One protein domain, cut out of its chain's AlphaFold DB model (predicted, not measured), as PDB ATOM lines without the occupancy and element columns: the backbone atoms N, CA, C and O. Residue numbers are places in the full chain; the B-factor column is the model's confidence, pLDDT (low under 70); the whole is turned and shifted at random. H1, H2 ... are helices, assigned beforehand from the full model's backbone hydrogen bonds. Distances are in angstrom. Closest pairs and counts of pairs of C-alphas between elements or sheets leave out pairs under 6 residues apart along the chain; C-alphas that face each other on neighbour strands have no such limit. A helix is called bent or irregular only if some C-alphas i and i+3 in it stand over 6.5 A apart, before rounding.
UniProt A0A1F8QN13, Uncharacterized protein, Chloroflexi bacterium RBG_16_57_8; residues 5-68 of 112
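What this domain is: This is residues 5 to 68 of the 112 residues of an uncharacterized protein of Chloroflexi bacterium RBG_16_57_8 (UniProt A0A1F8QN13). Two helices, H2 and H3, lie side by side as a helical hairpin, and a long looped stretch, residues 10 to 32, lies along one side of it together with the short helix H1. The hairpin makes the longest axis, with H3 the longest helix. The printed part has 64 residues, with three named helices in the order H1, H2, H3 and no named strand; the class is all helix. The whole is compact, with a radius of gyration of the C-alphas of 11.1 A, and spans 30 by 22 by 18 A.

How they stand to each other: H3, residues 50 to 66, touches H2, residues 33 to 45, and the closest C-alphas are those of Tyr 42 and Ala 53, 4.7 A apart. Their lines stand at a shallow tilt of 18 degrees, opposite ways, and the two form a helical hairpin. H1, residues 5 to 9, is close to H2 but not clearly touching: the closest C-alphas, of Met 9 and Asn 43, are 7.9 A apart. H1 and H3 are only just apart, with a closest C-alpha distance of 8.4 A. Every O i to N i+4 pair is within hydrogen-bond range in H1, against 8 of 9 in H2 and 8 of 13 in H3.

Where its parts are: H3 measures 25.7 A from C-alpha 50 at (-33.467, -19.680, 22.413) to C-alpha 66 at (-49.050, -30.969, 5.429). It is irregular, but only just: C-alphas 59 and 62 are 6.6 A apart. H2, residues 33 to 45, measures 19.0 A and begins with C-alpha 33 at (-50.456, -15.086, 7.703). H1, residues 5 to 9, measures 6.2 A.

The domain as a whole: The two C-alphas farthest apart are those of Val 48 and Ala 68, 31.4 A. The printed part has no cut. The link from H1 to H2, 23 residues, is long, and that from H2 to H3, 4 residues, is tight. The mean pLDDT of the printed part is 86.7, and residues 5 to 6 are under 70.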
ATOM      1  N   PHE A   5     -28.125 -22.873  10.759       68.25
ATOM      2  CA  PHE A   5     -28.584 -21.875  11.717       68.25
ATOM      3  C   PHE A   5     -29.100 -20.592  11.044       68.25
ATOM      4  O   PHE A   5     -30.185 -20.122  11.367       68.25
ATOM      5  N   PHE A   6     -28.386 -20.055  10.049       69.75
ATOM      6  CA  PHE A   6     -28.798 -18.833   9.351       69.75
ATOM      7  C   PHE A   6     -30.054 -19.048   8.496       69.75
ATOM      8  O   PHE A   6     -30.926 -18.181   8.428       69.75
ATOM      9  N   ILE A   7     -30.183 -20.237   7.895       74.62
ATOM     10  CA  ILE A   7     -31.379 -20.647   7.144       74.62
ATOM     11  C   ILE A   7     -32.603 -20.694   8.069       74.62
ATOM     12  O   ILE A   7     -33.679 -20.232   7.686       74.62
ATOM     13  N   GLN A   8     -32.433 -21.207   9.291       75.25
ATOM     14  CA  GLN A   8     -33.494 -21.253  10.299       75.25
ATOM     15  C   GLN A   8     -33.850 -19.860  10.824       75.25
ATOM     16  O   GLN A   8     -35.033 -19.542  10.883       75.25
ATOM     17  N   MET A   9     -32.859 -19.010  11.122       76.94
ATOM     18  CA  MET A   9     -33.102 -17.645  11.611       76.94
ATOM     19  C   MET A   9     -33.933 -16.795  10.652       76.94
ATOM     20  O   MET A   9     -34.729 -15.964  11.071       76.94
ATOM     21  N   THR A  10     -33.754 -17.009   9.354       80.50
ATOM     22  CA  THR A  10     -34.398 -16.200   8.313       80.50
ATOM     23  C   THR A  10     -35.658 -16.842   7.738       80.50
ATOM     24  O   THR A  10     -36.260 -16.280   6.827       80.50
ATOM     25  N   PHE A  11     -36.051 -18.022   8.234       87.25
ATOM     26  CA  PHE A  11     -37.114 -18.851   7.645       87.25
ATOM     27  C   PHE A  11     -36.891 -19.038   6.136       87.25
ATOM     28  O   PHE A  11     -37.831 -19.117   5.344       87.25
ATOM     29  N   SER A  12     -35.623 -19.121   5.718       82.12
ATOM     30  CA  SER A  12     -35.231 -19.026   4.312       82.12
ATOM     31  C   SER A  12     -35.752 -20.180   3.455       82.12
ATOM     32  O   SER A  12     -35.630 -20.084   2.243       82.12
ATOM     33  N   ALA A  13     -36.298 -21.249   4.041       81.12
ATOM     34  CA  ALA A  13     -36.938 -22.345   3.314       81.12
ATOM     35  C   ALA A  13     -38.458 -22.181   3.132       81.12
ATOM     36  O   ALA A  13     -39.063 -22.958   2.404       81.12
ATOM     37  N   ALA A  14     -39.076 -21.211   3.811       86.25
ATOM     38  CA  ALA A  14     -40.530 -21.122   3.952       86.25
ATOM     39  C   ALA A  14     -41.096 -19.699   3.799       86.25
ATOM     40  O   ALA A  14     -42.302 -19.507   3.940       86.25
ATOM     41  N   ARG A  15     -40.248 -18.689   3.567       88.81
ATOM     42  CA  ARG A  15     -40.670 -17.287   3.556       88.81
ATOM     43  C   ARG A  15     -40.000 -16.479   2.450       88.81
ATOM     44  O   ARG A  15     -38.773 -16.389   2.389       88.81
ATOM     45  N   GLY A  16     -40.822 -15.823   1.629       83.75
ATOM     46  CA  GLY A  16     -40.395 -14.841   0.636       83.75
ATOM     47  C   GLY A  16     -39.488 -15.399  -0.462       83.75
ATOM     48  O   GLY A  16     -39.405 -16.602  -0.689       83.75
ATOM     49  N   ASN A  17     -38.767 -14.502  -1.136       76.00
ATOM     50  CA  ASN A  17     -37.891 -14.827  -2.270       76.00
ATOM     51  C   ASN A  17     -36.493 -15.303  -1.837       76.00
ATOM     52  O   ASN A  17     -35.494 -15.012  -2.495       76.00
ATOM     53  N   ALA A  18     -36.395 -15.979  -0.694       78.06
ATOM     54  CA  ALA A  18     -35.118 -16.446  -0.183       78.06
ATOM     55  C   ALA A  18     -34.524 -17.538  -1.093       78.06
ATOM     56  O   ALA A  18     -35.244 -18.397  -1.598       78.06
ATOM     57  N   ILE A  19     -33.197 -17.538  -1.266       74.19
ATOM     58  CA  ILE A  19     -32.486 -18.473  -2.166       74.19
ATOM     59  C   ILE A  19     -32.755 -19.941  -1.793       74.19
ATOM     60  O   ILE A  19     -32.810 -20.799  -2.668       74.19
ATOM     61  N   ASN A  20     -32.976 -20.232  -0.507       77.50
ATOM     62  CA  ASN A  20     -33.278 -21.587  -0.037       77.50
ATOM     63  C   ASN A  20     -34.783 -21.920  -0.009       77.50
ATOM     64  O   ASN A  20     -35.138 -22.968   0.525       77.50
ATOM     65  N   ASN A  21     -35.651 -21.074  -0.582       82.81
ATOM     66  CA  ASN A  21     -37.093 -21.298  -0.743       82.81
ATOM     67  C   ASN A  21     -37.433 -21.548  -2.230       82.81
ATOM     68  O   ASN A  21     -38.123 -20.736  -2.854       82.81
ATOM     69  N   PRO A  22     -36.943 -22.646  -2.841       78.19
ATOM     70  CA  PRO A  22     -37.180 -22.921  -4.259       78.19
ATOM     71  C   PRO A  22     -38.670 -23.102  -4.577       78.19
ATOM     72  O   PRO A  22     -39.100 -22.808  -5.688       78.19
ATOM     73  N   SER A  23     -39.463 -23.526  -3.589       79.94
ATOM     74  CA  SER A  23     -40.911 -23.725  -3.702       79.94
ATOM     75  C   SER A  23     -41.718 -22.424  -3.595       79.94
ATOM     76  O   SER A  23     -42.939 -22.469  -3.710       79.94
ATOM     77  N   ARG A  24     -41.063 -21.271  -3.374       84.81
ATOM     78  CA  ARG A  24     -41.696 -19.941  -3.260       84.81
ATOM     79  C   ARG A  24     -42.830 -19.883  -2.228       84.81
ATOM     80  O   ARG A  24     -43.822 -19.180  -2.411       84.81
ATOM     81  N   VAL A  25     -42.672 -20.598  -1.117       85.31
ATOM     82  CA  VAL A  25     -43.628 -20.563  -0.004       85.31
ATOM     83  C   VAL A  25     -43.721 -19.143   0.540       85.31
ATOM     84  O   VAL A  25     -42.692 -18.509   0.783       85.31
ATOM     85  N   ASN A  26     -44.944 -18.654   0.747       86.56
ATOM     86  CA  ASN A  26     -45.182 -17.311   1.271       86.56
ATOM     87  C   ASN A  26     -44.439 -16.227   0.450       86.56
ATOM     88  O   ASN A  26     -43.732 -15.375   0.997       86.56
ATOM     89  N   ALA A  27     -44.538 -16.326  -0.883       83.38
ATOM     90  CA  ALA A  27     -44.010 -15.363  -1.845       83.38
ATOM     91  C   ALA A  27     -45.157 -14.838  -2.745       83.38
ATOM     92  O   ALA A  27     -45.698 -15.610  -3.537       83.38
ATOM     93  N   PRO A  28     -45.538 -13.546  -2.659       85.75
ATOM     94  CA  PRO A  28     -44.918 -12.486  -1.861       85.75
ATOM     95  C   PRO A  28     -45.097 -12.699  -0.352       85.75
ATOM     96  O   PRO A  28     -45.991 -13.423   0.093       85.75
ATOM     97  N   ILE A  29     -44.213 -12.066   0.422       84.19
ATOM     98  CA  ILE A  29     -44.237 -12.096   1.890       84.19
ATOM     99  C   ILE A  29     -45.616 -11.643   2.381       84.19
ATOM    100  O   ILE A  29     -46.132 -10.631   1.912       84.19
ATOM    101  N   GLY A  30     -46.190 -12.384   3.328       86.19
ATOM    102  CA  GLY A  30     -47.510 -12.103   3.893       86.19
ATOM    103  C   GLY A  30     -48.668 -12.819   3.203       86.19
ATOM    104  O   GLY A  30     -49.800 -12.707   3.662       86.19
ATOM    105  N   SER A  31     -48.408 -13.598   2.150       87.69
ATOM    106  CA  SER A  31     -49.440 -14.436   1.524       87.69
ATOM    107  C   SER A  31     -49.900 -15.594   2.419       87.69
ATOM    108  O   SER A  31     -50.999 -16.107   2.224       87.69
ATOM    109  N   ILE A  32     -49.107 -15.977   3.430       90.88
ATOM    110  CA  ILE A  32     -49.482 -16.972   4.444       90.88
ATOM    111  C   ILE A  32     -49.371 -16.339   5.847       90.88
ATOM    112  O   ILE A  32     -48.282 -16.354   6.428       90.88
ATOM    113  N   PRO A  33     -50.473 -15.809   6.423       92.69
ATOM    114  CA  PRO A  33     -50.456 -15.086   7.703       92.69
ATOM    115  C   PRO A  33     -49.856 -15.882   8.866       92.69
ATOM    116  O   PRO A  33     -49.100 -15.335   9.664       92.69
ATOM    117  N   LEU A  34     -50.116 -17.193   8.911       91.94
ATOM    118  CA  LEU A  34     -49.564 -18.099   9.921       91.94
ATOM    119  C   LEU A  34     -48.025 -18.072   9.954       91.94
ATOM    120  O   LEU A  34     -47.425 -18.090  11.026       91.94
ATOM    121  N   ILE A  35     -47.370 -18.020   8.789       91.94
ATOM    122  CA  ILE A  35     -45.901 -17.993   8.718       91.94
ATOM    123  C   ILE A  35     -45.363 -16.667   9.256       91.94
ATOM    124  O   ILE A  35     -44.342 -16.665   9.942       91.94
ATOM    125  N   GLU A  36     -46.047 -15.554   8.986       92.75
ATOM    126  CA  GLU A  36     -45.651 -14.238   9.493       92.75
ATOM    127  C   GLU A  36     -45.824 -14.120  11.008       92.75
ATOM    128  O   GLU A  36     -44.942 -13.582  11.674       92.75
ATOM    129  N   GLU A  37     -46.908 -14.663  11.565       94.19
ATOM    130  CA  GLU A  37     -47.139 -14.687  13.014       94.19
ATOM    131  C   GLU A  37     -46.035 -15.469  13.738       94.19
ATOM    132  O   GLU A  37     -45.395 -14.953  14.660       94.19
ATOM    133  N   ILE A  38     -45.744 -16.688  13.263       94.06
ATOM    134  CA  ILE A  38     -44.681 -17.529  13.827       94.06
ATOM    135  C   ILE A  38     -43.321 -16.836  13.683       94.06
ATOM    136  O   ILE A  38     -42.514 -16.857  14.613       94.06
ATOM    137  N   PHE A  39     -43.050 -16.209  12.535       92.38
ATOM    138  CA  PHE A  39     -41.799 -15.488  12.301       92.38
ATOM    139  C   PHE A  39     -41.649 -14.277  13.230       92.38
ATOM    140  O   PHE A  39     -40.563 -14.045  13.769       92.38
ATOM    141  N   ALA A  40     -42.719 -13.512  13.453       93.06
ATOM    142  CA  ALA A  40     -42.702 -12.366  14.353       93.06
ATOM    143  C   ALA A  40     -42.398 -12.794  15.794       93.06
ATOM    144  O   ALA A  40     -41.535 -12.197  16.440       93.06
ATOM    145  N   GLU A  41     -43.045 -13.852  16.288       94.12
ATOM    146  CA  GLU A  41     -42.799 -14.351  17.644       94.12
ATOM    147  C   GLU A  41     -41.413 -14.997  17.782       94.12
ATOM    148  O   GLU A  41     -40.698 -14.762  18.758       94.12
ATOM    149  N   TYR A  42     -40.964 -15.735  16.766       94.06
ATOM    150  CA  TYR A  42     -39.608 -16.277  16.713       94.06
ATOM    151  C   TYR A  42     -38.537 -15.180  16.839       94.06
ATOM    152  O   TYR A  42     -37.617 -15.308  17.653       94.06
ATOM    153  N   ASN A  43     -38.668 -14.077  16.092       91.12
ATOM    154  CA  ASN A  43     -37.670 -13.002  16.082       91.12
ATOM    155  C   ASN A  43     -37.579 -12.229  17.399       91.12
ATOM    156  O   ASN A  43     -36.492 -11.776  17.752       91.12
ATOM    157  N   LYS A  44     -38.675 -12.122  18.163       93.88
ATOM    158  CA  LYS A  44     -38.623 -11.554  19.523       93.88
ATOM    159  C   LYS A  44     -37.715 -12.369  20.447       93.88
ATOM    160  O   LYS A  44     -37.126 -11.827  21.376       93.88
ATOM    161  N   ASN A  45     -37.610 -13.676  20.194       92.19
ATOM    162  CA  ASN A  45     -36.974 -14.628  21.094       92.19
ATOM    163  C   ASN A  45     -35.577 -15.085  20.633       92.19
ATOM    164  O   ASN A  45     -34.771 -15.462  21.477       92.19
ATOM    165  N   ILE A  46     -35.239 -15.061  19.339       88.94
ATOM    166  CA  ILE A  46     -34.038 -15.744  18.810       88.94
ATOM    167  C   ILE A  46     -32.696 -15.258  19.387       88.94
ATOM    168  O   ILE A  46     -31.771 -16.051  19.519       88.94
ATOM    169  N   PHE A  47     -32.586 -13.996  19.805       87.69
ATOM    170  CA  PHE A  47     -31.366 -13.462  20.438       87.69
ATOM    171  C   PHE A  47     -31.491 -13.259  21.954       87.69
ATOM    172  O   PHE A  47     -30.562 -12.757  22.579       87.69
ATOM    173  N   VAL A  48     -32.619 -13.662  22.550       92.75
ATOM    174  CA  VAL A  48     -32.932 -13.424  23.971       92.75
ATOM    175  C   VAL A  48     -33.236 -14.731  24.705       92.75
ATOM    176  O   VAL A  48     -32.684 -15.003  25.766       92.75
ATOM    177  N   ASN A  49     -34.101 -15.571  24.135       92.50
ATOM    178  CA  ASN A  49     -34.574 -16.825  24.705       92.50
ATOM    179  C   ASN A  49     -34.680 -17.905  23.619       92.50
ATOM    180  O   ASN A  49     -35.728 -18.119  23.000       92.50
ATOM    181  N   TRP A  50     -33.577 -18.624  23.421       90.19
ATOM    182  CA  TRP A  50     -33.467 -19.680  22.413       90.19
ATOM    183  C   TRP A  50     -34.493 -20.810  22.589       90.19
ATOM    184  O   TRP A  50     -35.137 -21.170  21.601       90.19
ATOM    185  N   PRO A  51     -34.726 -21.354  23.804       93.94
ATOM    186  CA  PRO A  51     -35.771 -22.357  24.004       93.94
ATOM    187  C   PRO A  51     -37.156 -21.895  23.542       93.94
ATOM    188  O   PRO A  51     -37.896 -22.684  22.957       93.94
ATOM    189  N   SER A  52     -37.508 -20.629  23.784       93.19
ATOM    190  CA  SER A  52     -38.780 -20.068  23.326       93.19
ATOM    191  C   SER A  52     -38.834 -19.955  21.806       93.19
ATOM    192  O   SER A  52     -39.763 -20.475  21.190       93.19
ATOM    193  N   ALA A  53     -37.785 -19.407  21.186       91.75
ATOM    194  CA  ALA A  53     -37.685 -19.316  19.731       91.75
ATOM    195  C   ALA A  53     -37.833 -20.694  19.059       91.75
ATOM    196  O   ALA A  53     -38.580 -20.850  18.096       91.75
ATOM    197  N   PHE A  54     -37.187 -21.734  19.591       90.75
ATOM    198  CA  PHE A  54     -37.300 -23.083  19.034       90.75
ATOM    199  C   PHE A  54     -38.679 -23.716  19.222       90.75
ATOM    200  O   PHE A  54     -39.112 -24.475  18.348       90.75
ATOM    201  N   ARG A  55     -39.390 -23.405  20.314       93.31
ATOM    202  CA  ARG A  55     -40.789 -23.831  20.481       93.31
ATOM    203  C   ARG A  55     -41.684 -23.209  19.416       93.31
ATOM    204  O   ARG A  55     -42.468 -23.934  18.809       93.31
ATOM    205  N   GLU A  56     -41.516 -21.922  19.145       93.12
ATOM    206  CA  GLU A  56     -42.267 -21.221  18.101       93.12
ATOM    207  C   GLU A  56     -41.929 -21.754  16.711       93.12
ATOM    208  O   GLU A  56     -42.820 -22.157  15.965       93.12
ATOM    209  N   TYR A  57     -40.640 -21.911  16.398       91.19
ATOM    210  CA  TYR A  57     -40.200 -22.502  15.132       91.19
ATOM    211  C   TYR A  57     -40.768 -23.913  14.907       91.19
ATOM    212  O   TYR A  57     -41.077 -24.301  13.781       91.19
ATOM    213  N   LYS A  58     -40.945 -24.708  15.971       91.62
ATOM    214  CA  LYS A  58     -41.520 -26.057  15.868       91.62
ATOM    215  C   LYS A  58     -42.962 -26.037  15.350       91.62
ATOM    216  O   LYS A  58     -43.332 -26.985  14.658       91.62
ATOM    217  N   LYS A  59     -43.738 -24.978  15.619       92.62
ATOM    218  CA  LYS A  59     -45.123 -24.820  15.135       92.62
ATOM    219  C   LYS A  59     -45.209 -24.715  13.611       92.62
ATOM    220  O   LYS A  59     -46.220 -25.098  13.038       92.62
ATOM    221  N   LEU A  60     -44.138 -24.274  12.951       89.75
ATOM    222  CA  LEU A  60     -44.068 -24.207  11.491       89.75
ATOM    223  C   LEU A  60     -44.018 -25.605  10.843       89.75
ATOM    224  O   LEU A  60     -44.492 -25.787   9.724       89.75
ATOM    225  N   LYS A  61     -43.443 -26.607  11.525       87.88
ATOM    226  CA  LYS A  61     -43.149 -27.920  10.923       87.88
ATOM    227  C   LYS A  61     -44.398 -28.686  10.461       87.88
ATOM    228  O   LYS A  61     -44.363 -29.155   9.328       87.88
ATOM    229  N   PRO A  62     -45.475 -28.824  11.263       89.56
ATOM    230  CA  PRO A  62     -46.685 -29.512  10.815       89.56
ATOM    231  C   PRO A  62     -47.280 -28.879   9.555       89.56
ATOM    232  O   PRO A  62     -47.556 -29.597   8.604       89.56
ATOM    233  N   PHE A  63     -47.359 -27.545   9.508       88.56
ATOM    234  CA  PHE A  63     -47.860 -26.809   8.347       88.56
ATOM    235  C   PHE A  63     -47.031 -27.084   7.084       88.56
ATOM    236  O   PHE A  63     -47.577 -27.391   6.028       88.56
ATOM    237  N   LEU A  64     -45.697 -27.029   7.184       85.88
ATOM    238  CA  LEU A  64     -44.826 -27.303   6.034       85.88
ATOM    239  C   LEU A  64     -44.927 -28.750   5.535       85.88
ATOM    240  O   LEU A  64     -44.808 -28.980   4.331       85.88
ATOM    241  N   LEU A  65     -45.114 -29.709   6.447       85.56
ATOM    242  CA  LEU A  65     -45.262 -31.125   6.109       85.56
ATOM    243  C   LEU A  65     -46.619 -31.416   5.464       85.56
ATOM    244  O   LEU A  65     -46.662 -32.142   4.477       85.56
ATOM    245  N   GLU A  66     -47.697 -30.826   5.981       86.94
ATOM    246  CA  GLU A  66     -49.050 -30.969   5.429       86.94
ATOM    247  C   GLU A  66     -49.138 -30.439   3.994       86.94
ATOM    248  O   GLU A  66     -49.724 -31.077   3.125       86.94
ATOM    249  N   GLN A  67     -48.500 -29.301   3.729       84.00
ATOM    250  CA  GLN A  67     -48.506 -28.674   2.407       84.00
ATOM    251  C   GLN A  67     -47.457 -29.261   1.443       84.00
ATOM    252  O   GLN A  67     -47.381 -28.844   0.289       84.00
ATOM    253  N   ALA A  68     -46.620 -30.198   1.906       81.75
ATOM    254  CA  ALA A  68     -45.543 -30.826   1.136       81.75
ATOM    255  C   ALA A  68     -44.582 -29.835   0.434       81.75
ATOM    256  O   ALA A  68     -43.976 -30.155  -0.588       81.75
TER     257      ALA A  68